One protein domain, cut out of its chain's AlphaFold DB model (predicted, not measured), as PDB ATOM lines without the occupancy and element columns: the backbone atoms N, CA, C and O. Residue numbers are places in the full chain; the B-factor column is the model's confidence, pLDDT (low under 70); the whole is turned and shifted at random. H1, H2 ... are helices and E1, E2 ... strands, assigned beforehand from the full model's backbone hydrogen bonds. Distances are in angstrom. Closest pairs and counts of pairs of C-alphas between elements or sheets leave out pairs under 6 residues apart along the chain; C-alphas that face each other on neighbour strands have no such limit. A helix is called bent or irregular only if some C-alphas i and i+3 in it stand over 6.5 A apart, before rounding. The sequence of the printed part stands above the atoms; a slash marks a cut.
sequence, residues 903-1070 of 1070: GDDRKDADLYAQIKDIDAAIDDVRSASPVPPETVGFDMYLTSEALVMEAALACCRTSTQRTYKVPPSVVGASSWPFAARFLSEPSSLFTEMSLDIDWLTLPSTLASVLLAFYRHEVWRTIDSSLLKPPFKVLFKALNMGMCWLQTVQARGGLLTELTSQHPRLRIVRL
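Overview. This is residues 903 to 1070 of the 1070 residues of an uncharacterized protein of Saprolegnia parasitica (strain CBS 223.65) (UniProt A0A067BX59). A knot of mostly crossed helices has the long H6 running through its core, with the longer H1 packed beside it and running opposite ways, and the side-by-side pair H2 and H5 crossing H6 away from H1. H3 and H4 bridge from H2 to the last residues of H1; residues 903 to 909 of H1 stick out, and a small strand hairpin, E1 and E2, lies at the margin. The printed part has 168 residues, with six named helices followed by two named strands, an antiparallel sheet of order E1 - E2; the class is mostly helix. It is compact, with a radius of gyration of the C-alphas of 16.5 A, and spans 49 by 40 by 31 A.

Arrangement. E1, residues 1056 to 1058, and E2, residues 1067 to 1069, form an antiparallel hairpin, with N 1056 and O 1069 2.8 A apart, within hydrogen-bond range. The closest C-alphas of E1 and H5, residues 1004 to 1015, are those of Thr 1056 and Ser 1004, 5.8 A apart. H5 touches H6, residues 1029 to 1050, at a steep tilt of 66 degrees; the closest C-alphas are those of Leu 1011 and Met 1042, 6.2 A. H6 is a hub, as is H2, residues 943 to 955. These two touch at a steep tilt of 61 degrees, closest at the C-alphas of Phe 1035 and Val 948, 6.1 A. H2 touches H5 at a shallow tilt of 11 degrees, opposite ways, closest at the C-alphas of Ala 951 and Phe 1013, 6.7 A. H1, residues 903 to 926, touches H6 at a shallow tilt of 24 degrees, opposite ways, closest at the C-alphas of Ala 921 and Ala 1037, 4.9 A. H3, residues 973 to 984, touches H2 about perpendicular at 85 degrees, closest at the C-alphas of Ser 975 and Ala 946, 6.0 A. H4, residues 986 to 992, touches H1 through residues 925 to 926 alone, closest at the C-alphas of Ser 987 and Arg 926, 4.7 A. Each O i to N i+4 pair is within hydrogen-bond range in H2, H4, H5 and H6, against 18 of 20 in H1 and 6 of 8 in H3.

Along the chain. H1 begins at C-alpha 903 (95.545, 70.889, 91.310) and is 35.8 A long. H6 begins at C-alpha 1029 (69.778, 58.952, 65.791) and is 31.5 A long. H2 measures 18.8 A, H3 17.3 A, H5 15.8 A and H4 10.4 A. H3 is irregular, with C-alphas 974 and 977 7.4 A apart. E1 spans 6.0 A, and E2, 6.5 A, ends at C-alpha 1069 (96.935, 85.620, 69.675).

Size, cuts and confidence. The C-alphas farthest apart are those of Gly 903 and Glu 934, 52.9 A. The printed part has no cut. The links H1 to H2, H2 to H3, H4 to H5 and H5 to H6 are long. The mean pLDDT of the printed part is 74.1; 58 residues are under 70, among them residues 903 to 910, 957 to 965 and 1051 to 1070.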
ATOM      1  N   GLY A 903      96.935  70.883  91.748       50.97
ATOM      2  CA  GLY A 903      95.545  70.889  91.310       50.97
ATOM      3  C   GLY A 903      95.288  71.566  89.957       50.97
ATOM      4  O   GLY A 903      94.247  71.279  89.374       50.97
ATOM      5  N   ASP A 904      96.177  72.426  89.445       50.88
ATOM      6  CA  ASP A 904      95.944  73.146  88.178       50.88
ATOM      7  C   ASP A 904      96.400  72.363  86.939       50.88
ATOM      8  O   ASP A 904      95.632  72.273  85.984       50.88
ATOM      9  N   ASP A 905      97.543  71.668  86.974       51.56
ATOM     10  CA  ASP A 905      97.941  70.774  85.868       51.56
ATOM     11  C   ASP A 905      96.928  69.627  85.652       51.56
ATOM     12  O   ASP A 905      96.704  69.177  84.525       51.56
ATOM     13  N   ARG A 906      96.228  69.193  86.714       55.12
ATOM     14  CA  ARG A 906      95.107  68.238  86.599       55.12
ATOM     15  C   ARG A 906      93.935  68.813  85.799       55.12
ATOM     16  O   ARG A 906      93.435  68.141  84.902       55.12
ATOM     17  N   LYS A 907      93.552  70.070  86.060       57.84
ATOM     18  CA  LYS A 907      92.457  70.758  85.348       57.84
ATOM     19  C   LYS A 907      92.735  70.916  83.849       57.84
ATOM     20  O   LYS A 907      91.797  71.147  83.087       57.84
ATOM     21  N   ASP A 908      93.988  70.822  83.418       58.19
ATOM     22  CA  ASP A 908      94.368  70.869  82.005       58.19
ATOM     23  C   ASP A 908      94.432  69.497  81.346       58.19
ATOM     24  O   ASP A 908      94.009  69.353  80.196       58.19
ATOM     25  N   ALA A 909      94.884  68.473  82.075       61.72
ATOM     26  CA  ALA A 909      94.721  67.090  81.638       61.72
ATOM     27  C   ALA A 909      93.236  66.789  81.342       61.72
ATOM     28  O   ALA A 909      92.928  66.189  80.309       61.72
ATOM     29  N   ASP A 910      92.323  67.311  82.169       69.12
ATOM     30  CA  ASP A 910      90.873  67.246  81.952       69.12
ATOM     31  C   ASP A 910      90.423  67.956  80.656       69.12
ATOM     32  O   ASP A 910      89.546  67.448  79.955       69.12
ATOM     33  N   LEU A 911      91.006  69.113  80.301       70.19
ATOM     34  CA  LEU A 911      90.693  69.816  79.043       70.19
ATOM     35  C   LEU A 911      91.201  69.058  77.810       70.19
ATOM     36  O   LEU A 911      90.540  69.081  76.771       70.19
ATOM     37  N   TYR A 912      92.348  68.380  77.903       67.25
ATOM     38  CA  TYR A 912      92.865  67.554  76.807       67.25
ATOM     39  C   TYR A 912      92.148  66.211  76.665       67.25
ATOM     40  O   TYR A 912      92.029  65.717  75.541       67.25
ATOM     41  N   ALA A 913      91.648  65.632  77.759       75.31
ATOM     42  CA  ALA A 913      90.739  64.490  77.703       75.31
ATOM     43  C   ALA A 913      89.458  64.869  76.943       75.31
ATOM     44  O   ALA A 913      89.140  64.238  75.938       75.31
ATOM     45  N   GLN A 914      88.829  65.990  77.319       81.50
ATOM     46  CA  GLN A 914      87.627  66.504  76.652       81.50
ATOM     47  C   GLN A 914      87.804  66.690  75.138       81.50
ATOM     48  O   GLN A 914      86.898  66.330  74.394       81.50
ATOM     49  N   ILE A 915      88.949  67.194  74.656       80.56
ATOM     50  CA  ILE A 915      89.205  67.317  73.205       80.56
ATOM     51  C   ILE A 915      89.197  65.944  72.522       80.56
ATOM     52  O   ILE A 915      88.519  65.780  71.515       80.56
ATOM     53  N   LYS A 916      89.869  64.934  73.092       81.56
ATOM     54  CA  LYS A 916      89.850  63.568  72.535       81.56
ATOM     55  C   LYS A 916      88.447  62.960  72.546       81.56
ATOM     56  O   LYS A 916      88.078  62.264  71.604       81.56
ATOM     57  N   ASP A 917      87.662  63.244  73.583       86.62
ATOM     58  CA  ASP A 917      86.272  62.796  73.680       86.62
ATOM     59  C   ASP A 917      85.370  63.503  72.648       86.62
ATOM     60  O   ASP A 917      84.411  62.906  72.156       86.62
ATOM     61  N   ILE A 918      85.675  64.759  72.290       86.06
ATOM     62  CA  ILE A 918      85.014  65.512  71.211       86.06
ATOM     63  C   ILE A 918      85.400  64.950  69.838       86.06
ATOM     64  O   ILE A 918      84.506  64.708  69.028       86.06
ATOM     65  N   ASP A 919      86.688  64.695  69.589       83.88
ATOM     66  CA  ASP A 919      87.184  64.094  68.342       83.88
ATOM     67  C   ASP A 919      86.520  62.722  68.110       83.88
ATOM     68  O   ASP A 919      85.918  62.478  67.062       83.88
ATOM     69  N   ALA A 920      86.505  61.863  69.135       87.12
ATOM     70  CA  ALA A 920      85.803  60.579  69.100       87.12
ATOM     71  C   ALA A 920      84.286  60.741  68.883       87.12
ATOM     72  O   ALA A 920      83.682  59.992  68.117       87.12
ATOM     73  N   ALA A 921      83.657  61.749  69.501       87.31
ATOM     74  CA  ALA A 921      82.244  62.044  69.275       87.31
ATOM     75  C   ALA A 921      81.949  62.569  67.857       87.31
ATOM     76  O   ALA A 921      80.814  62.422  67.408       87.31
ATOM     77  N   ILE A 922      82.919  63.157  67.147       84.75
ATOM     78  CA  ILE A 922      82.798  63.557  65.733       84.75
ATOM     79  C   ILE A 922      82.870  62.327  64.816       84.75
ATOM     80  O   ILE A 922      82.053  62.202  63.898       84.75
ATOM     81  N   ASP A 923      83.771  61.382  65.091       85.31
ATOM     82  CA  ASP A 923      83.847  60.113  64.355       85.31
ATOM     83  C   ASP A 923      82.631  59.196  64.627       85.31
ATOM     84  O   ASP A 923      82.157  58.518  63.706       85.31
ATOM     85  N   ASP A 924      82.014  59.265  65.819       87.38
ATOM     86  CA  ASP A 924      80.680  58.684  66.068       87.38
ATOM     87  C   ASP A 924      79.626  59.255  65.079       87.38
ATOM     88  O   ASP A 924      78.725  58.531  64.652       87.38
ATOM     89  N   VAL A 925      79.688  60.547  64.697       84.44
ATOM     90  CA  VAL A 925      78.726  61.126  63.726       84.44
ATOM     91  C   VAL A 925      79.015  60.636  62.310       84.44
ATOM     92  O   VAL A 925      78.089  60.291  61.576       84.44
ATOM     93  N   ARG A 926      80.294  60.580  61.922       82.69
ATOM     94  CA  ARG A 926      80.729  60.099  60.597       82.69
ATOM     95  C   ARG A 926      80.324  58.640  60.356       82.69
ATOM     96  O   ARG A 926      80.069  58.270  59.211       82.69
ATOM     97  N   SER A 927      80.220  57.846  61.424       85.00
ATOM     98  CA  SER A 927      79.780  56.444  61.422       85.00
ATOM     99  C   SER A 927      78.289  56.230  61.752       85.00
ATOM    100  O   SER A 927      77.822  55.088  61.762       85.00
ATOM    101  N   ALA A 928      77.513  57.297  61.981       86.12
ATOM    102  CA  ALA A 928      76.091  57.194  62.307       86.12
ATOM    103  C   ALA A 928      75.281  56.540  61.172       86.12
ATOM    104  O   ALA A 928      75.434  56.871  59.995       86.12
ATOM    105  N   SER A 929      74.375  55.623  61.524       85.12
ATOM    106  CA  SER A 929      73.552  54.914  60.538       85.12
ATOM    107  C   SER A 929      72.526  55.842  59.864       85.12
ATOM    108  O   SER A 929      71.879  56.631  60.561       85.12
ATOM    109  N   PRO A 930      72.323  55.731  58.536       86.06
ATOM    110  CA  PRO A 930      71.331  56.526  57.820       86.06
ATOM    111  C   PRO A 930      69.898  56.159  58.229       86.06
ATOM    112  O   PRO A 930      69.599  55.035  58.638       86.06
ATOM    113  N   VAL A 931      68.997  57.129  58.104       85.31
ATOM    114  CA  VAL A 931      67.589  57.040  58.503       85.31
ATOM    115  C   VAL A 931      66.723  56.722  57.273       85.31
ATOM    116  O   VAL A 931      66.865  57.400  56.254       85.31
ATOM    117  N   PRO A 932      65.811  55.723  57.325       79.62
ATOM    118  CA  PRO A 932      65.012  55.322  56.164       79.62
ATOM    119  C   PRO A 932      64.208  56.488  55.567       79.62
ATOM    120  O   PRO A 932      63.579  57.227  56.333       79.62
ATOM    121  N   PRO A 933      64.153  56.645  54.227       72.56
ATOM    122  CA  PRO A 933      63.588  57.831  53.575       72.56
ATOM    123  C   PRO A 933      62.115  58.080  53.926       72.56
ATOM    124  O   PRO A 933      61.706  59.229  54.071       72.56
ATOM    125  N   GLU A 934      61.341  57.020  54.173       68.56
ATOM    126  CA  GLU A 934      59.949  57.076  54.656       68.56
ATOM    127  C   GLU A 934      59.787  57.833  55.989       68.56
ATOM    128  O   GLU A 934      58.715  58.355  56.289       68.56
ATOM    129  N   THR A 935      60.856  57.924  56.784       67.25
ATOM    130  CA  THR A 935      60.889  58.615  58.084       67.25
ATOM    131  C   THR A 935      61.570  59.990  58.035       67.25
ATOM    132  O   THR A 935      61.531  60.729  59.022       67.25
ATOM    133  N   VAL A 936      62.113  60.403  56.880       71.81
ATOM    134  CA  VAL A 936      62.705  61.738  56.642       71.81
ATOM    135  C   VAL A 936      61.601  62.755  56.291       71.81
ATOM    136  O   VAL A 936      61.637  63.468  55.289       71.81
ATOM    137  N   GLY A 937      60.564  62.810  57.130       68.75
ATOM    138  CA  GLY A 937      59.411  63.696  56.965       68.75
ATOM    139  C   GLY A 937      59.619  65.071  57.605       68.75
ATOM    140  O   GLY A 937      59.954  65.162  58.787       68.75
ATOM    141  N   PHE A 938      59.342  66.146  56.857       66.12
ATOM    142  CA  PHE A 938      59.432  67.527  57.358       66.12
ATOM    143  C   PHE A 938      58.521  67.787  58.571       66.12
ATOM    144  O   PHE A 938      58.920  68.485  59.498       66.12
ATOM    145  N   ASP A 939      57.340  67.164  58.615       57.84
ATOM    146  CA  ASP A 939      56.397  67.274  59.740       57.84
ATOM    147  C   ASP A 939      56.944  66.686  61.062       57.84
ATOM    148  O   ASP A 939      56.359  66.901  62.123       57.84
ATOM    149  N   MET A 940      58.074  65.965  61.013       62.88
ATOM    150  CA  MET A 940      58.810  65.470  62.181       62.88
ATOM    151  C   MET A 940      60.146  66.196  62.414       62.88
ATOM    152  O   MET A 940      60.913  65.760  63.271       62.88
ATOM    153  N   TYR A 941      60.469  67.262  61.670       78.25
ATOM    154  CA  TYR A 941      61.709  68.024  61.855       78.25
ATOM    155  C   TYR A 941      61.589  68.952  63.068       78.25
ATOM    156  O   TYR A 941      60.818  69.914  63.065       78.25
ATOM    157  N   LEU A 942      62.326  68.647  64.136       81.44
ATOM    158  CA  LEU A 942      62.197  69.371  65.402       81.44
ATOM    159  C   LEU A 942      62.972  70.694  65.379       81.44
ATOM    160  O   LEU A 942      64.038  70.805  64.780       81.44
ATOM    161  N   THR A 943      62.499  71.692  66.131       82.81
ATOM    162  CA  THR A 943      63.223  72.964  66.331       82.81
ATOM    163  C   THR A 943      64.607  72.751  66.963       82.81
ATOM    164  O   THR A 943      65.527  73.521  66.698       82.81
ATOM    165  N   SER A 944      64.774  71.687  67.755       87.06
ATOM    166  CA  SER A 944      66.060  71.231  68.292       87.06
ATOM    167  C   SER A 944      66.991  70.690  67.200       87.06
ATOM    168  O   SER A 944      68.121  71.152  67.091       87.06
ATOM    169  N   GLU A 945      66.514  69.789  66.335       90.38
ATOM    170  CA  GLU A 945      67.266  69.289  65.168       90.38
ATOM    171  C   GLU A 945      67.664  70.433  64.225       90.38
ATOM    172  O   GLU A 945      68.803  70.498  63.764       90.38
ATOM    173  N   ALA A 946      66.760  71.393  64.008       87.88
ATOM    174  CA  ALA A 946      67.034  72.583  63.213       87.88
ATOM    175  C   ALA A 946      68.126  73.475  63.819       87.88
ATOM    176  O   ALA A 946      68.922  74.043  63.069       87.88
ATOM    177  N   LEU A 947      68.189  73.581  65.151       88.75
ATOM    178  CA  LEU A 947      69.212  74.358  65.858       88.75
ATOM    179  C   LEU A 947      70.573  73.652  65.811       88.75
ATOM    180  O   LEU A 947      71.588  74.302  65.577       88.75
ATOM    181  N   VAL A 948      70.580  72.326  65.970       91.62
ATOM    182  CA  VAL A 948      71.771  71.475  65.839       91.62
ATOM    183  C   VAL A 948      72.329  71.531  64.411       91.62
ATOM    184  O   VAL A 948      73.539  71.662  64.237       91.62
ATOM    185  N   MET A 949      71.471  71.529  63.383       89.88
ATOM    186  CA  MET A 949      71.909  71.674  61.989       89.88
ATOM    187  C   MET A 949      72.404  73.093  61.662       89.88
ATOM    188  O   MET A 949      73.427  73.229  61.003       89.88
ATOM    189  N   GLU A 950      71.748  74.164  62.131       87.94
ATOM    190  CA  GLU A 950      72.267  75.537  61.941       87.94
ATOM    191  C   GLU A 950      73.600  75.762  62.692       87.94
ATOM    192  O   GLU A 950      74.443  76.510  62.199       87.94
ATOM    193  N   ALA A 951      73.832  75.084  63.825       88.94
ATOM    194  CA  ALA A 951      75.124  75.086  64.519       88.94
ATOM    195  C   ALA A 951      76.214  74.353  63.714       88.94
ATOM    196  O   ALA A 951      77.282  74.919  63.483       88.94
ATOM    197  N   ALA A 952      75.932  73.148  63.203       88.25
ATOM    198  CA  ALA A 952      76.842  72.425  62.306       88.25
ATOM    199  C   ALA A 952      77.172  73.243  61.038       88.25
ATOM    200  O   ALA A 952      78.330  73.384  60.651       88.25
ATOM    201  N   LEU A 953      76.162  73.882  60.437       84.75
ATOM    202  CA  LEU A 953      76.311  74.783  59.286       84.75
ATOM    203  C   LEU A 953      77.055  76.091  59.608       84.75
ATOM    204  O   LEU A 953      77.444  76.797  58.674       84.75
ATOM    205  N   ALA A 954      77.240  76.451  60.883       82.44
ATOM    206  CA  ALA A 954      78.094  77.570  61.282       82.44
ATOM    207  C   ALA A 954      79.577  77.168  61.277       82.44
ATOM    208  O   ALA A 954      80.401  77.941  60.789       82.44
ATOM    209  N   CYS A 955      79.896  75.955  61.741       78.62
ATOM    210  CA  CYS A 955      81.249  75.393  61.740       78.62
ATOM    211  C   CYS A 955      81.851  75.286  60.330       78.62
ATOM    212  O   CYS A 955      83.029  75.565  60.133       78.62
ATOM    213  N   CYS A 956      81.032  74.944  59.336       74.19
ATOM    214  CA  CYS A 956      81.477  74.663  57.967       74.19
ATOM    215  C   CYS A 956      81.677  75.898  57.066       74.19
ATOM    216  O   CYS A 956      81.974  75.752  55.883       74.19
ATOM    217  N   ARG A 957      81.503  77.129  57.570       63.25
ATOM    218  CA  ARG A 957      81.691  78.359  56.767       63.25
ATOM    219  C   ARG A 957      83.120  78.883  56.817       63.25
ATOM    220  O   ARG A 957      83.368  80.005  57.253       63.25
ATOM    221  N   THR A 958      84.056  78.088  56.320       51.62
ATOM    222  CA  THR A 958      85.454  78.496  56.169       51.62
ATOM    223  C   THR A 958      85.710  79.170  54.810       51.62
ATOM    224  O   THR A 958      85.038  78.921  53.807       51.62
ATOM    225  N   SER A 959      86.707  80.058  54.771       44.19
ATOM    226  CA  SER A 959      87.227  80.800  53.602       44.19
ATOM    227  C   SER A 959      86.376  81.919  52.957       44.19
ATOM    228  O   SER A 959      86.835  83.058  52.967       44.19
ATOM    229  N   THR A 960      85.210  81.661  52.336       41.22
ATOM    230  CA  THR A 960      84.743  82.538  51.220       41.22
ATOM    231  C   THR A 960      83.320  83.114  51.260       41.22
ATOM    232  O   THR A 960      83.055  84.033  50.481       41.22
ATOM    233  N   GLN A 961      82.384  82.665  52.112       45.91
ATOM    234  CA  GLN A 961      80.985  83.148  52.037       45.91
ATOM    235  C   GLN A 961      80.317  83.565  53.359       45.91
ATOM    236  O   GLN A 961      79.847  82.735  54.135       45.91
ATOM    237  N   ARG A 962      80.065  84.883  53.441       49.88
ATOM    238  CA  ARG A 962      79.156  85.591  54.371       49.88
ATOM    239  C   ARG A 962      79.556  85.549  55.852       49.88
ATOM    240  O   ARG A 962      80.322  84.714  56.308       49.88
ATOM    241  N   THR A 963      79.013  86.500  56.608       58.50
ATOM    242  CA  THR A 963      79.209  86.599  58.055       58.50
ATOM    243  C   THR A 963      78.674  85.366  58.788       58.50
ATOM    244  O   THR A 963      77.598  84.846  58.460       58.50
ATOM    245  N   TYR A 964      79.397  84.931  59.825       64.12
ATOM    246  CA  TYR A 964      78.867  83.989  60.809       64.12
ATOM    247  C   TYR A 964      77.568  84.547  61.405       64.12
ATOM    248  O   TYR A 964      77.454  85.746  61.673       64.12
ATOM    249  N   LYS A 965      76.569  83.680  61.586       68.19
ATOM    250  CA  LYS A 965      75.268  84.057  62.140       68.19
ATOM    251  C   LYS A 965      75.126  83.496  63.546       68.19
ATOM    252  O   LYS A 965      75.154  82.285  63.723       68.19
ATOM    253  N   VAL A 966      74.908  84.393  64.504       77.56
ATOM    254  CA  VAL A 966      74.334  84.082  65.821       77.56
ATOM    255  C   VAL A 966      73.004  83.326  65.612       77.56
ATOM    256  O   VAL A 966      72.289  83.664  64.658       77.56
ATOM    257  N   PRO A 967      72.654  82.326  66.446       73.81
ATOM    258  CA  PRO A 967      71.371  81.628  66.353       73.81
ATOM    259  C   PRO A 967      70.187  82.609  66.338       73.81
ATOM    260  O   PRO A 967      70.133  83.518  67.173       73.81
ATOM    261  N   PRO A 968      69.217  82.445  65.421       68.12
ATOM    262  CA  PRO A 968      67.993  83.228  65.449       68.12
ATOM    263  C   PRO A 968      67.087  82.767  66.599       68.12
ATOM    264  O   PRO A 968      66.940  81.574  66.844       68.12
ATOM    265  N   SER A 969      66.394  83.719  67.227       62.28
ATOM    266  CA  SER A 969      65.396  83.476  68.283       62.28
ATOM    267  C   SER A 969      64.217  82.594  67.844       62.28
ATOM    268  O   SER A 969      63.539  81.997  68.675       62.28
ATOM    269  N   VAL A 970      63.975  82.494  66.533       55.44
ATOM    270  CA  VAL A 970      63.117  81.478  65.918       55.44
ATOM    271  C   VAL A 970      63.957  80.695  64.920       55.44
ATOM    272  O   VAL A 970      64.366  81.231  63.888       55.44
ATOM    273  N   VAL A 971      64.192  79.416  65.206       59.69
ATOM    274  CA  VAL A 971      64.918  78.525  64.299       59.69
ATOM    275  C   VAL A 971      63.998  78.132  63.146       59.69
ATOM    276  O   VAL A 971      62.932  77.553  63.355       59.69
ATOM    277  N   GLY A 972      64.377  78.517  61.929       56.47
ATOM    278  CA  GLY A 972      63.564  78.321  60.734       56.47
ATOM    279  C   GLY A 972      63.806  76.982  60.038       56.47
ATOM    280  O   GLY A 972      64.790  76.291  60.279       56.47
ATOM    281  N   ALA A 973      62.949  76.674  59.064       62.28
ATOM    282  CA  ALA A 973      63.117  75.544  58.147       62.28
ATOM    283  C   ALA A 973      64.290  75.706  57.146       62.28
ATOM    284  O   ALA A 973      64.414  74.916  56.213       62.28
ATOM    285  N   SER A 974      65.142  76.727  57.303       70.94
ATOM    286  CA  SER A 974      66.274  77.039  56.416       70.94
ATOM    287  C   SER A 974      67.295  75.909  56.326       70.94
ATOM    288  O   SER A 974      67.839  75.663  55.252       70.94
ATOM    289  N   SER A 975      67.508  75.197  57.429       81.19
ATOM    290  CA  SER A 975      68.413  74.056  57.519       81.19
ATOM    291  C   SER A 975      67.817  72.736  57.011       81.19
ATOM    292  O   SER A 975      68.562  71.771  56.868       81.19
ATOM    293  N   TRP A 976      66.516  72.668  56.685       83.00
ATOM    294  CA  TRP A 976      65.863  71.411  56.283       83.00
ATOM    295  C   TRP A 976      66.518  70.696  55.084       83.00
ATOM    296  O   TRP A 976      66.692  69.484  55.177       83.00
ATOM    297  N   PRO A 977      66.951  71.369  53.995       83.12
ATOM    298  CA  PRO A 977      67.623  70.681  52.888       83.12
ATOM    299  C   PRO A 977      68.920  69.980  53.312       83.12
ATOM    300  O   PRO A 977      69.228  68.902  52.813       83.12
ATOM    301  N   PHE A 978      69.653  70.558  54.267       84.06
ATOM    302  CA  PHE A 978      70.865  69.962  54.832       84.06
ATOM    303  C   PHE A 978      70.520  68.846  55.824       84.06
ATOM    304  O   PHE A 978      71.132  67.787  55.777       84.06
ATOM    305  N   ALA A 979      69.487  69.021  56.649       85.88
ATOM    306  CA  ALA A 979      69.004  67.988  57.563       85.88
ATOM    307  C   ALA A 979      68.452  66.746  56.849       85.88
ATOM    308  O   ALA A 979      68.716  65.633  57.291       85.88
ATOM    309  N   ALA A 980      67.732  66.912  55.738       84.62
ATOM    310  CA  ALA A 980      67.252  65.794  54.932       84.62
ATOM    311  C   ALA A 980      68.425  64.980  54.358       84.62
ATOM    312  O   ALA A 980      68.428  63.758  54.482       84.62
ATOM    313  N   ARG A 981      69.455  65.659  53.825       83.94
ATOM    314  CA  ARG A 981      70.693  65.018  53.346       83.94
ATOM    315  C   ARG A 981      71.497  64.366  54.473       83.94
ATOM    316  O   ARG A 981      71.983  63.256  54.300       83.94
ATOM    317  N   PHE A 982      71.593  65.016  55.634       86.19
ATOM    318  CA  PHE A 982      72.249  64.462  56.819       86.19
ATOM    319  C   PHE A 982      71.554  63.194  57.322       86.19
ATOM    320  O   PHE A 982      72.217  62.254  57.738       86.19
ATOM    321  N   LEU A 983      70.221  63.151  57.275       87.38
ATOM    322  CA  LEU A 983      69.451  61.976  57.673       87.38
ATOM    323  C   LEU A 983      69.588  60.826  56.669       87.38
ATOM    324  O   LEU A 983      69.669  59.680  57.102       87.38
ATOM    325  N   SER A 984      69.640  61.104  55.362       85.88
ATOM    326  CA  SER A 984      69.822  60.061  54.343       85.88
ATOM    327  C   SER A 984      71.260  59.545  54.248       85.88
ATOM    328  O   SER A 984      71.453  58.355  54.025       85.88
ATOM    329  N   GLU A 985      72.264  60.411  54.405       86.75
ATOM    330  CA  GLU A 985      73.688  60.074  54.270       86.75
ATOM    331  C   GLU A 985      74.566  60.913  55.236       86.75
ATOM    332  O   GLU A 985      75.178  61.904  54.816       86.75
ATOM    333  N   PRO A 986      74.676  60.535  56.528       84.44
ATOM    334  CA  PRO A 986      75.430  61.307  57.525       84.44
ATOM    335  C   PRO A 986      76.888  61.582  57.123       84.44
ATOM    336  O   PRO A 986      77.347  62.725  57.172       84.44
ATOM    337  N   SER A 987      77.596  60.546  56.659       80.44
ATOM    338  CA  SER A 987      79.011  60.603  56.267       80.44
ATOM    339  C   SER A 987      79.246  61.487  55.035       80.44
ATOM    340  O   SER A 987      80.174  62.291  55.014       80.44
ATOM    341  N   SER A 988      78.366  61.372  54.032       75.81
ATOM    342  CA  SER A 988      78.416  62.095  52.751       75.81
ATOM    343  C   SER A 988      78.387  63.610  52.966       75.81
ATOM    344  O   SER A 988      79.253  64.340  52.477       75.81
ATOM    345  N   LEU A 989      77.454  64.083  53.803       69.81
ATOM    346  CA  LEU A 989      77.354  65.501  54.135       69.81
ATOM    347  C   LEU A 989      78.547  65.996  54.969       69.81
ATOM    348  O   LEU A 989      79.000  67.120  54.762       69.81
ATOM    349  N   PHE A 990      79.082  65.174  55.877       72.12
ATOM    350  CA  PHE A 990      80.268  65.524  56.670       72.12
ATOM    351  C   PHE A 990      81.515  65.747  55.804       72.12
ATOM    352  O   PHE A 990      82.273  66.684  56.064       72.12
ATOM    353  N   THR A 991      81.703  64.931  54.762       71.44
ATOM    354  CA  THR A 991      82.780  65.110  53.777       71.44
ATOM    355  C   THR A 991      82.538  66.326  52.879       71.44
ATOM    356  O   THR A 991      83.459  67.111  52.678       71.44
ATOM    357  N   GLU A 992      81.317  66.535  52.373       67.25
ATOM    358  CA  GLU A 992      80.996  67.686  51.506       67.25
ATOM    359  C   GLU A 992      81.096  69.034  52.237       67.25
ATOM    360  O   GLU A 992      81.523  70.031  51.659       67.25
ATOM    361  N   MET A 993      80.712  69.078  53.515       61.66
ATOM    362  CA  MET A 993      80.754  70.292  54.332       61.66
ATOM    363  C   MET A 993      82.123  70.550  54.987       61.66
ATOM    364  O   MET A 993      82.244  71.519  55.737       61.66
ATOM    365  N   SER A 994      83.141  69.714  54.736       65.94
ATOM    366  CA  SER A 994      84.480  69.808  55.347       65.94
ATOM    367  C   SER A 994      84.422  70.048  56.862       65.94
ATOM    368  O   SER A 994      85.053  70.968  57.387       65.94
ATOM    369  N   LEU A 995      83.591  69.265  57.564       66.25
ATOM    370  CA  LEU A 995      83.326  69.431  58.998       66.25
ATOM    371  C   LEU A 995      84.472  68.811  59.817       66.25
ATOM    372  O   LEU A 995      84.348  67.737  60.408       66.25
ATOM    373  N   ASP A 996      85.606  69.506  59.792       64.50
ATOM    374  CA  ASP A 996      86.862  69.165  60.461       64.50
ATOM    375  C   ASP A 996      87.199  70.312  61.431       64.50
ATOM    376  O   ASP A 996      87.918  71.262  61.116       64.50
ATOM    377  N   ILE A 997      86.528  70.302  62.589       72.38
ATOM    378  CA  ILE A 997      86.606  71.384  63.578       72.38
ATOM    379  C   ILE A 997      87.808  71.135  64.488       72.38
ATOM    380  O   ILE A 997      87.698  70.405  65.470       72.38
ATOM    381  N   ASP A 998      88.930  71.797  64.218       74.88
ATOM    382  CA  ASP A 998      89.971  71.946  65.234       74.88
ATOM    383  C   ASP A 998      89.497  72.946  66.299       74.88
ATOM    384  O   ASP A 998      89.585  74.167  66.138       74.88
ATOM    385  N   TRP A 999      88.972  72.418  67.407       77.25
ATOM    386  CA  TRP A 999      88.453  73.225  68.513       77.25
ATOM    387  C   TRP A 999      89.528  74.121  69.158       77.25
ATOM    388  O   TRP A 999      89.172  75.136  69.754       77.25
ATOM    389  N   LEU A1000      90.826  73.823  68.980       68.31
ATOM    390  CA  LEU A1000      91.937  74.654  69.463       68.31
ATOM    391  C   LEU A1000      92.236  75.869  68.566       68.31
ATOM    392  O   LEU A1000      92.803  76.842  69.056       68.31
ATOM    393  N   THR A1001      91.883  75.840  67.276       68.38
ATOM    394  CA  THR A1001      92.141  76.952  66.330       68.38
ATOM    395  C   THR A1001      90.869  77.644  65.832       68.38
ATOM    396  O   THR A1001      90.921  78.500  64.947       68.38
ATOM    397  N   LEU A1002      89.721  77.344  66.452       71.62
ATOM    398  CA  LEU A1002      88.439  78.007  66.213       71.62
ATOM    399  C   LEU A1002      88.557  79.546  66.239       71.62
ATOM    400  O   LEU A1002      88.837  80.117  67.292       71.62
ATOM    401  N   PRO A1003      88.243  80.258  65.138       74.25
ATOM    402  CA  PRO A1003      88.234  81.717  65.134       74.25
ATOM    403  C   PRO A1003      87.288  82.270  66.206       74.25
ATOM    404  O   PRO A1003      86.139  81.834  66.289       74.25
ATOM    405  N   SER A1004      87.700  83.286  66.973       71.56
ATOM    406  CA  SER A1004      86.891  83.840  68.080       71.56
ATOM    407  C   SER A1004      85.492  84.310  67.669       71.56
ATOM    408  O   SER A1004      84.567  84.278  68.480       71.56
ATOM    409  N   THR A1005      85.298  84.697  66.405       78.06
ATOM    410  CA  THR A1005      83.981  85.021  65.836       78.06
ATOM    411  C   THR A1005      83.077  83.792  65.700       78.06
ATOM    412  O   THR A1005      81.888  83.884  66.006       78.06
ATOM    413  N   LEU A1006      83.628  82.637  65.318       82.44
ATOM    414  CA  LEU A1006      82.923  81.356  65.301       82.44
ATOM    415  C   LEU A1006      82.743  80.812  66.725       82.44
ATOM    416  O   LEU A1006      81.624  80.457  67.081       82.44
ATOM    417  N   ALA A1007      83.774  80.847  67.575       83.50
ATOM    418  CA  ALA A1007      83.669  80.448  68.982       83.50
ATOM    419  C   ALA A1007      82.577  81.246  69.725       83.50
ATOM    420  O   ALA A1007      81.736  80.661  70.406       83.50
ATOM    421  N   SER A1008      82.505  82.566  69.517       83.44
ATOM    422  CA  SER A1008      81.443  83.426  70.067       83.44
ATOM    423  C   SER A1008      80.047  83.054  69.556       83.44
ATOM    424  O   SER A1008      79.074  83.140  70.304       83.44
ATOM    425  N   VAL A1009      79.931  82.623  68.296       87.44
ATOM    426  CA  VAL A1009      78.667  82.148  67.714       87.44
ATOM    427  C   VAL A1009      78.274  80.781  68.278       87.44
ATOM    428  O   VAL A1009      77.119  80.614  68.661       87.44
ATOM    429  N   LEU A1010      79.205  79.836  68.420       89.00
ATOM    430  CA  LEU A1010      78.953  78.526  69.037       89.00
ATOM    431  C   LEU A1010      78.570  78.666  70.520       89.00
ATOM    432  O   LEU A1010      77.601  78.060  70.970       89.00
ATOM    433  N   LEU A1011      79.230  79.562  71.255       90.00
ATOM    434  CA  LEU A1011      78.839  79.938  72.615       90.00
ATOM    435  C   LEU A1011      77.454  80.602  72.665       90.00
ATOM    436  O   LEU A1011      76.733  80.427  73.645       90.00
ATOM    437  N   ALA A1012      77.034  81.324  71.621       88.62
ATOM    438  CA  ALA A1012      75.670  81.841  71.517       88.62
ATOM    439  C   ALA A1012      74.637  80.738  71.207       88.62
ATOM    440  O   ALA A1012      73.550  80.777  71.783       88.62
ATOM    441  N   PHE A1013      74.968  79.733  70.380       90.56
ATOM    442  CA  PHE A1013      74.151  78.518  70.202       90.56
ATOM    443  C   PHE A1013      73.960  77.790  71.537       90.56
ATOM    444  O   PHE A1013      72.828  77.554  71.945       90.56
ATOM    445  N   TYR A1014      75.038  77.547  72.277       92.69
ATOM    446  CA  TYR A1014      75.008  76.903  73.593       92.69
ATOM    447  C   TYR A1014      74.222  77.679  74.669       92.69
ATOM    448  O   TYR A1014      73.585  77.107  75.557       92.69
ATOM    449  N   ARG A1015      74.249  79.016  74.605       90.94
ATOM    450  CA  ARG A1015      73.476  79.896  75.501       90.94
ATOM    451  C   ARG A1015      71.997  80.019  75.102       90.94
ATOM    452  O   ARG A1015      71.232  80.589  75.875       90.94
ATOM    453  N   HIS A1016      71.589  79.497  73.944       90.69
ATOM    454  CA  HIS A1016      70.218  79.586  73.438       90.69
ATOM    455  C   HIS A1016      69.241  78.754  74.288       90.69
ATOM    456  O   HIS A1016      69.529  77.611  74.647       90.69
ATOM    457  N   GLU A1017      68.051  79.295  74.566       86.94
ATOM    458  CA  GLU A1017      67.038  78.654  75.427       86.94
ATOM    459  C   GLU A1017      66.637  77.260  74.924       86.94
ATOM    460  O   GLU A1017      66.541  76.311  75.705       86.94
ATOM    461  N   VAL A1018      66.477  77.115  73.603       85.12
ATOM    462  CA  VAL A1018      66.165  75.823  72.974       85.12
ATOM    463  C   VAL A1018      67.330  74.837  73.102       85.12
ATOM    464  O   VAL A1018      67.064  73.668  73.336       85.12
ATOM    465  N   TRP A1019      68.599  75.272  73.022       91.62
ATOM    466  CA  TRP A1019      69.765  74.372  73.146       91.62
ATOM    467  C   TRP A1019      69.825  73.731  74.536       91.62
ATOM    468  O   TRP A1019      69.963  72.519  74.677       91.62
ATOM    469  N   ARG A1020      69.618  74.551  75.571       87.12
ATOM    470  CA  ARG A1020      69.576  74.129  76.982       87.12
ATOM    471  C   ARG A1020      68.379  73.244  77.335       87.12
ATOM    472  O   ARG A1020      68.348  72.683  78.425       87.12
ATOM    473  N   THR A1021      67.395  73.138  76.445       87.75
ATOM    474  CA  THR A1021      66.180  72.330  76.617       87.75
ATOM    475  C   THR A1021      66.057  71.209  75.575       87.75
ATOM    476  O   THR A1021      64.993  70.603  75.447       87.75
ATOM    477  N   ILE A1022      67.142  70.880  74.853       89.50
ATOM    478  CA  ILE A1022      67.183  69.715  73.959       89.50
ATOM    479  C   ILE A1022      67.175  68.425  74.785       89.50
ATOM    480  O   ILE A1022      68.196  67.986  75.313       89.50
ATOM    481  N   ASP A1023      66.021  67.762  74.817       88.75
ATOM    482  CA  ASP A1023      65.945  66.353  75.183       88.75
ATOM    483  C   ASP A1023      66.563  65.500  74.062       88.75
ATOM    484  O   ASP A1023      65.974  65.292  72.996       88.75
ATOM    485  N   SER A1024      67.773  64.994  74.312       87.12
ATOM    486  CA  SER A1024      68.511  64.142  73.371       87.12
ATOM    487  C   SER A1024      67.846  62.784  73.087       87.12
ATOM    488  O   SER A1024      68.286  62.076  72.180       87.12
ATOM    489  N   SER A1025      66.800  62.397  73.827       86.62
ATOM    490  CA  SER A1025      65.997  61.203  73.529       86.62
ATOM    491  C   SER A1025      64.985  61.422  72.398       86.62
ATOM    492  O   SER A1025      64.586  60.451  71.758       86.62
ATOM    493  N   LEU A1026      64.619  62.678  72.110       85.75
ATOM    494  CA  LEU A1026      63.650  63.045  71.068       85.75
ATOM    495  C   LEU A1026      64.297  63.329  69.699       85.75
ATOM    496  O   LEU A1026      63.590  63.452  68.699       85.75
ATOM    497  N   LEU A1027      65.626  63.443  69.639       89.12
ATOM    498  CA  LEU A1027      66.378  63.623  68.393       89.12
ATOM    499  C   LEU A1027      66.454  62.312  67.595       89.12
ATOM    500  O   LEU A1027      66.697  61.247  68.168       89.12
ATOM    501  N   LYS A1028      66.353  62.383  66.259       89.06
ATOM    502  CA  LYS A1028      66.680  61.238  65.381       89.06
ATOM    503  C   LYS A1028      68.132  60.776  65.605       89.06
ATOM    504  O   LYS A1028      68.975  61.612  65.944       89.06
ATOM    505  N   PRO A1029      68.479  59.491  65.377       89.62
ATOM    506  CA  PRO A1029      69.778  58.952  65.791       89.62
ATOM    507  C   PRO A1029      71.011  59.737  65.297       89.62
ATOM    508  O   PRO A1029      71.834  60.067  66.150       89.62
ATOM    509  N   PRO A1030      71.125  60.166  64.018       89.69
ATOM    510  CA  PRO A1030      72.260  60.991  63.581       89.69
ATOM    511  C   PRO A1030      72.324  62.348  64.298       89.69
ATOM    512  O   PRO A1030      73.397  62.805  64.692       89.69
ATOM    513  N   PHE A1031      71.168  62.976  64.543       91.25
ATOM    514  CA  PHE A1031      71.078  64.241  65.280       91.25
ATOM    515  C   PHE A1031      71.472  64.106  66.747       91.25
ATOM    516  O   PHE A1031      72.053  65.038  67.299       91.25
ATOM    517  N   LYS A1032      71.199  62.959  67.379       91.69
ATOM    518  CA  LYS A1032      71.600  62.695  68.766       91.69
ATOM    519  C   LYS A1032      73.121  62.689  68.929       91.69
ATOM    520  O   LYS A1032      73.630  63.276  69.882       91.69
ATOM    521  N   VAL A1033      73.837  62.069  67.992       90.50
ATOM    522  CA  VAL A1033      75.306  62.032  68.005       90.50
ATOM    523  C   VAL A1033      75.895  63.398  67.633       90.50
ATOM    524  O   VAL A1033      76.770  63.899  68.335       90.50
ATOM    525  N   LEU A1034      75.348  64.063  66.609       91.00
ATOM    526  CA  LEU A1034      75.756  65.421  66.224       91.00
ATOM    527  C   LEU A1034      75.577  66.430  67.374       91.00
ATOM    528  O   LEU A1034      76.450  67.265  67.612       91.00
ATOM    529  N   PHE A1035      74.478  66.327  68.127       94.06
ATOM    530  CA  PHE A1035      74.248  67.129  69.329       94.06
ATOM    531  C   PHE A1035      75.258  66.815  70.440       94.06
ATOM    532  O   PHE A1035      75.793  67.756  71.020       94.06
ATOM    533  N   LYS A1036      75.566  65.534  70.709       92.94
ATOM    534  CA  LYS A1036      76.613  65.124  71.672       92.94
ATOM    535  C   LYS A1036      77.941  65.824  71.351       92.94
ATOM    536  O   LYS A1036      78.461  66.537  72.207       92.94
ATOM    537  N   ALA A1037      78.439  65.675  70.122       90.81
ATOM    538  CA  ALA A1037      79.720  66.238  69.690       90.81
ATOM    539  C   ALA A1037      79.763  67.773  69.809       90.81
ATOM    540  O   ALA A1037      80.647  68.328  70.464       90.81
ATOM    541  N   LEU A1038      78.767  68.466  69.240       92.62
ATOM    542  CA  LEU A1038      78.693  69.930  69.293       92.62
ATOM    543  C   LEU A1038      78.532  70.453  70.724       92.62
ATOM    544  O   LEU A1038      79.155  71.451  71.078       92.62
ATOM    545  N   ASN A1039      77.728  69.791  71.560       94.31
ATOM    546  CA  ASN A1039      77.525  70.215  72.942       94.31
ATOM    547  C   ASN A1039      78.794  70.030  73.785       94.31
ATOM    548  O   ASN A1039      79.120  70.918  74.563       94.31
ATOM    549  N   MET A1040      79.538  68.933  73.605       91.69
ATOM    550  CA  MET A1040      80.821  68.718  74.288       91.69
ATOM    551  C   MET A1040      81.845  69.799  73.909       91.69
ATOM    552  O   MET A1040      82.422  70.424  74.798       91.69
ATOM    553  N   GLY A1041      81.990  70.113  72.616       90.12
ATOM    554  CA  GLY A1041      82.864  71.200  72.160       90.12
ATOM    555  C   GLY A1041      82.434  72.585  72.654       90.12
ATOM    556  O   GLY A1041      83.268  73.406  73.036       90.12
ATOM    557  N   MET A1042      81.128  72.845  72.746       92.75
ATOM    558  CA  MET A1042      80.603  74.084  73.331       92.75
ATOM    559  C   MET A1042      80.811  74.177  74.853       92.75
ATOM    560  O   MET A1042      81.104  75.267  75.348       92.75
ATOM    561  N   CYS A1043      80.714  73.070  75.599       89.94
ATOM    562  CA  CYS A1043      81.078  73.019  77.021       89.94
ATOM    563  C   CYS A1043      82.579  73.277  77.227       89.94
ATOM    564  O   CYS A1043      82.959  74.036  78.124       89.94
ATOM    565  N   TRP A1044      83.430  72.703  76.374       88.12
ATOM    566  CA  TRP A1044      84.873  72.948  76.387       88.12
ATOM    567  C   TRP A1044      85.187  74.431  76.113       88.12
ATOM    568  O   TRP A1044      85.861  75.070  76.921       88.12
ATOM    569  N   LEU A1045      84.583  75.033  75.076       86.19
ATOM    570  CA  LEU A1045      84.677  76.478  74.807       86.19
ATOM    571  C   LEU A1045      84.187  77.335  75.983       86.19
ATOM    572  O   LEU A1045      84.776  78.379  76.263       86.19
ATOM    573  N   GLN A1046      83.115  76.926  76.673       85.50
ATOM    574  CA  GLN A1046      82.635  77.637  77.861       85.50
ATOM    575  C   GLN A1046      83.678  77.581  78.983       85.50
ATOM    576  O   GLN A1046      83.888  78.584  79.659       85.50
ATOM    577  N   THR A1047      84.330  76.433  79.170       80.69
ATOM    578  CA  THR A1047      85.355  76.244  80.201       80.69
ATOM    579  C   THR A1047      86.599  77.074  79.899       80.69
ATOM    580  O   THR A1047      87.074  77.771  80.788       80.69
ATOM    581  N   VAL A1048      87.075  77.088  78.650       75.19
ATOM    582  CA  VAL A1048      88.200  77.936  78.213       75.19
ATOM    583  C   VAL A1048      87.864  79.424  78.389       75.19
ATOM    584  O   VAL A1048      88.612  80.146  79.043       75.19
ATOM    585  N   GLN A1049      86.679  79.867  77.947       76.81
ATOM    586  CA  GLN A1049      86.225  81.249  78.149       76.81
ATOM    587  C   GLN A1049      86.086  81.626  79.635       76.81
ATOM    588  O   GLN A1049      86.398  82.753  80.012       76.81
ATOM    589  N   ALA A1050      85.614  80.714  80.487       71.06
ATOM    590  CA  ALA A1050      85.482  80.951  81.926       71.06
ATOM    591  C   ALA A1050      86.837  81.078  82.643       71.06
ATOM    592  O   ALA A1050      86.880  81.602  83.754       71.06
ATOM    593  N   ARG A1051      87.928  80.629  82.010       69.56
ATOM    594  CA  ARG A1051      89.302  80.798  82.497       69.56
ATOM    595  C   ARG A1051      90.030  82.031  81.939       69.56
ATOM    596  O   ARG A1051      91.153  82.275  82.354       69.56
ATOM    597  N   GLY A1052      89.397  82.801  81.048       57.94
ATOM    598  CA  GLY A1052      89.912  84.071  80.513       57.94
ATOM    599  C   GLY A1052      90.309  84.047  79.032       57.94
ATOM    600  O   GLY A1052      90.234  85.088  78.377       57.94
ATOM    601  N   GLY A1053      90.657  82.883  78.478       57.66
ATOM    602  CA  GLY A1053      91.187  82.761  77.117       57.66
ATOM    603  C   GLY A1053      90.129  82.584  76.022       57.66
ATOM    604  O   GLY A1053      89.076  81.982  76.240       57.66
ATOM    605  N   LEU A1054      90.437  83.043  74.806       51.91
ATOM    606  CA  LEU A1054      89.783  82.609  73.563       51.91
ATOM    607  C   LEU A1054      90.794  82.672  72.406       51.91
ATOM    608  O   LEU A1054      90.891  83.686  71.718       51.91
ATOM    609  N   LEU A1055      91.489  81.551  72.181       49.81
ATOM    610  CA  LEU A1055      92.455  81.334  71.095       49.81
ATOM    611  C   LEU A1055      92.014  81.978  69.766       49.81
ATOM    612  O   LEU A1055      90.945  81.682  69.232       49.81
ATOM    613  N   THR A1056      92.867  82.835  69.198       47.72
ATOM    614  CA  THR A1056      92.711  83.383  67.845       47.72
ATOM    615  C   THR A1056      93.957  83.165  67.001       47.72
ATOM    616  O   THR A1056      95.026  83.710  67.273       47.72
ATOM    617  N   GLU A1057      93.820  82.424  65.904       45.09
ATOM    618  CA  GLU A1057      94.835  82.455  64.852       45.09
ATOM    619  C   GLU A1057      94.783  83.823  64.150       45.09
ATOM    620  O   GLU A1057      93.805  84.177  63.484       45.09
ATOM    621  N   LEU A1058      95.839  84.623  64.315       40.38
ATOM    622  CA  LEU A1058      96.082  85.798  63.490       40.38
ATOM    623  C   LEU A1058      96.639  85.306  62.157       40.38
ATOM    624  O   LEU A1058      97.824  84.997  62.032       40.38
ATOM    625  N   THR A1059      95.768  85.249  61.151       38.19
ATOM    626  CA  THR A1059      96.114  84.837  59.788       38.19
ATOM    627  C   THR A1059      97.239  85.705  59.221       38.19
ATOM    628  O   THR A1059      96.997  86.808  58.719       38.19
ATOM    629  N   SER A1060      98.474  85.207  59.268       39.78
ATOM    630  CA  SER A1060      99.556  85.755  58.457       39.78
ATOM    631  C   SER A1060      99.344  85.324  57.002       39.78
ATOM    632  O   SER A1060      98.777  84.267  56.726       39.78
ATOM    633  N   GLN A1061      99.811  86.128  56.047       36.75
ATOM    634  CA  GLN A1061      99.764  85.762  54.626       36.75
ATOM    635  C   GLN A1061     100.871  84.762  54.232       36.75
ATOM    636  O   GLN A1061     101.023  84.451  53.052       36.75
ATOM    637  N   HIS A1062     101.657  84.266  55.194       38.22
ATOM    638  CA  HIS A1062     102.825  83.426  54.954       38.22
ATOM    639  C   HIS A1062     102.577  81.982  55.434       38.22
ATOM    640  O   HIS A1062     102.398  81.767  56.634       38.22
ATOM    641  N   PRO A1063     102.664  80.955  54.564       38.41
ATOM    642  CA  PRO A1063     102.324  79.564  54.909       38.41
ATOM    643  C   PRO A1063     103.293  78.883  55.899       38.41
ATOM    644  O   PRO A1063     103.134  77.706  56.205       38.41
ATOM    645  N   ARG A1064     104.306  79.609  56.390       37.66
ATOM    646  CA  ARG A1064     105.302  79.162  57.381       37.66
ATOM    647  C   ARG A1064     105.270  79.968  58.690       37.66
ATOM    648  O   ARG A1064     106.098  79.738  59.558       37.66
ATOM    649  N   LEU A1065     104.350  80.927  58.836       36.03
ATOM    650  CA  LEU A1065     104.251  81.793  60.015       36.03
ATOM    651  C   LEU A1065     102.824  81.751  60.576       36.03
ATOM    652  O   LEU A1065     101.938  82.441  60.071       36.03
ATOM    653  N   ARG A1066     102.604  80.957  61.629       39.97
ATOM    654  CA  ARG A1066     101.362  80.987  62.416       39.97
ATOM    655  C   ARG A1066     101.532  81.933  63.596       39.97
ATOM    656  O   ARG A1066     102.236  81.617  64.549       39.97
ATOM    657  N   ILE A1067     100.873  83.085  63.534       39.28
ATOM    658  CA  ILE A1067     100.778  84.000  64.670       39.28
ATOM    659  C   ILE A1067      99.516  83.603  65.439       39.28
ATOM    660  O   ILE A1067      98.418  83.670  64.893       39.28
ATOM    661  N   VAL A1068      99.651  83.180  66.694       38.41
ATOM    662  CA  VAL A1068      98.503  82.867  67.556       38.41
ATOM    663  C   VAL A1068      98.414  83.935  68.634       38.41
ATOM    664  O   VAL A1068      99.325  84.092  69.442       38.41
ATOM    665  N   ARG A1069      97.310  84.679  68.625       36.50
ATOM    666  CA  ARG A1069      96.935  85.620  69.675       36.50
ATOM    667  C   ARG A1069      95.958  84.911  70.604       36.50
ATOM    668  O   ARG A1069      94.896  84.477  70.164       36.50
ATOM    669  N   LEU A1070      96.345  84.774  71.863       39.91
ATOM    670  CA  LEU A1070      95.512  84.209  72.923       39.91
ATOM    671  C   LEU A1070      94.464  85.225  73.419       39.91
ATOM    672  O   LEU A1070      94.665  86.438  73.156       39.91
TER     673      LEU A1070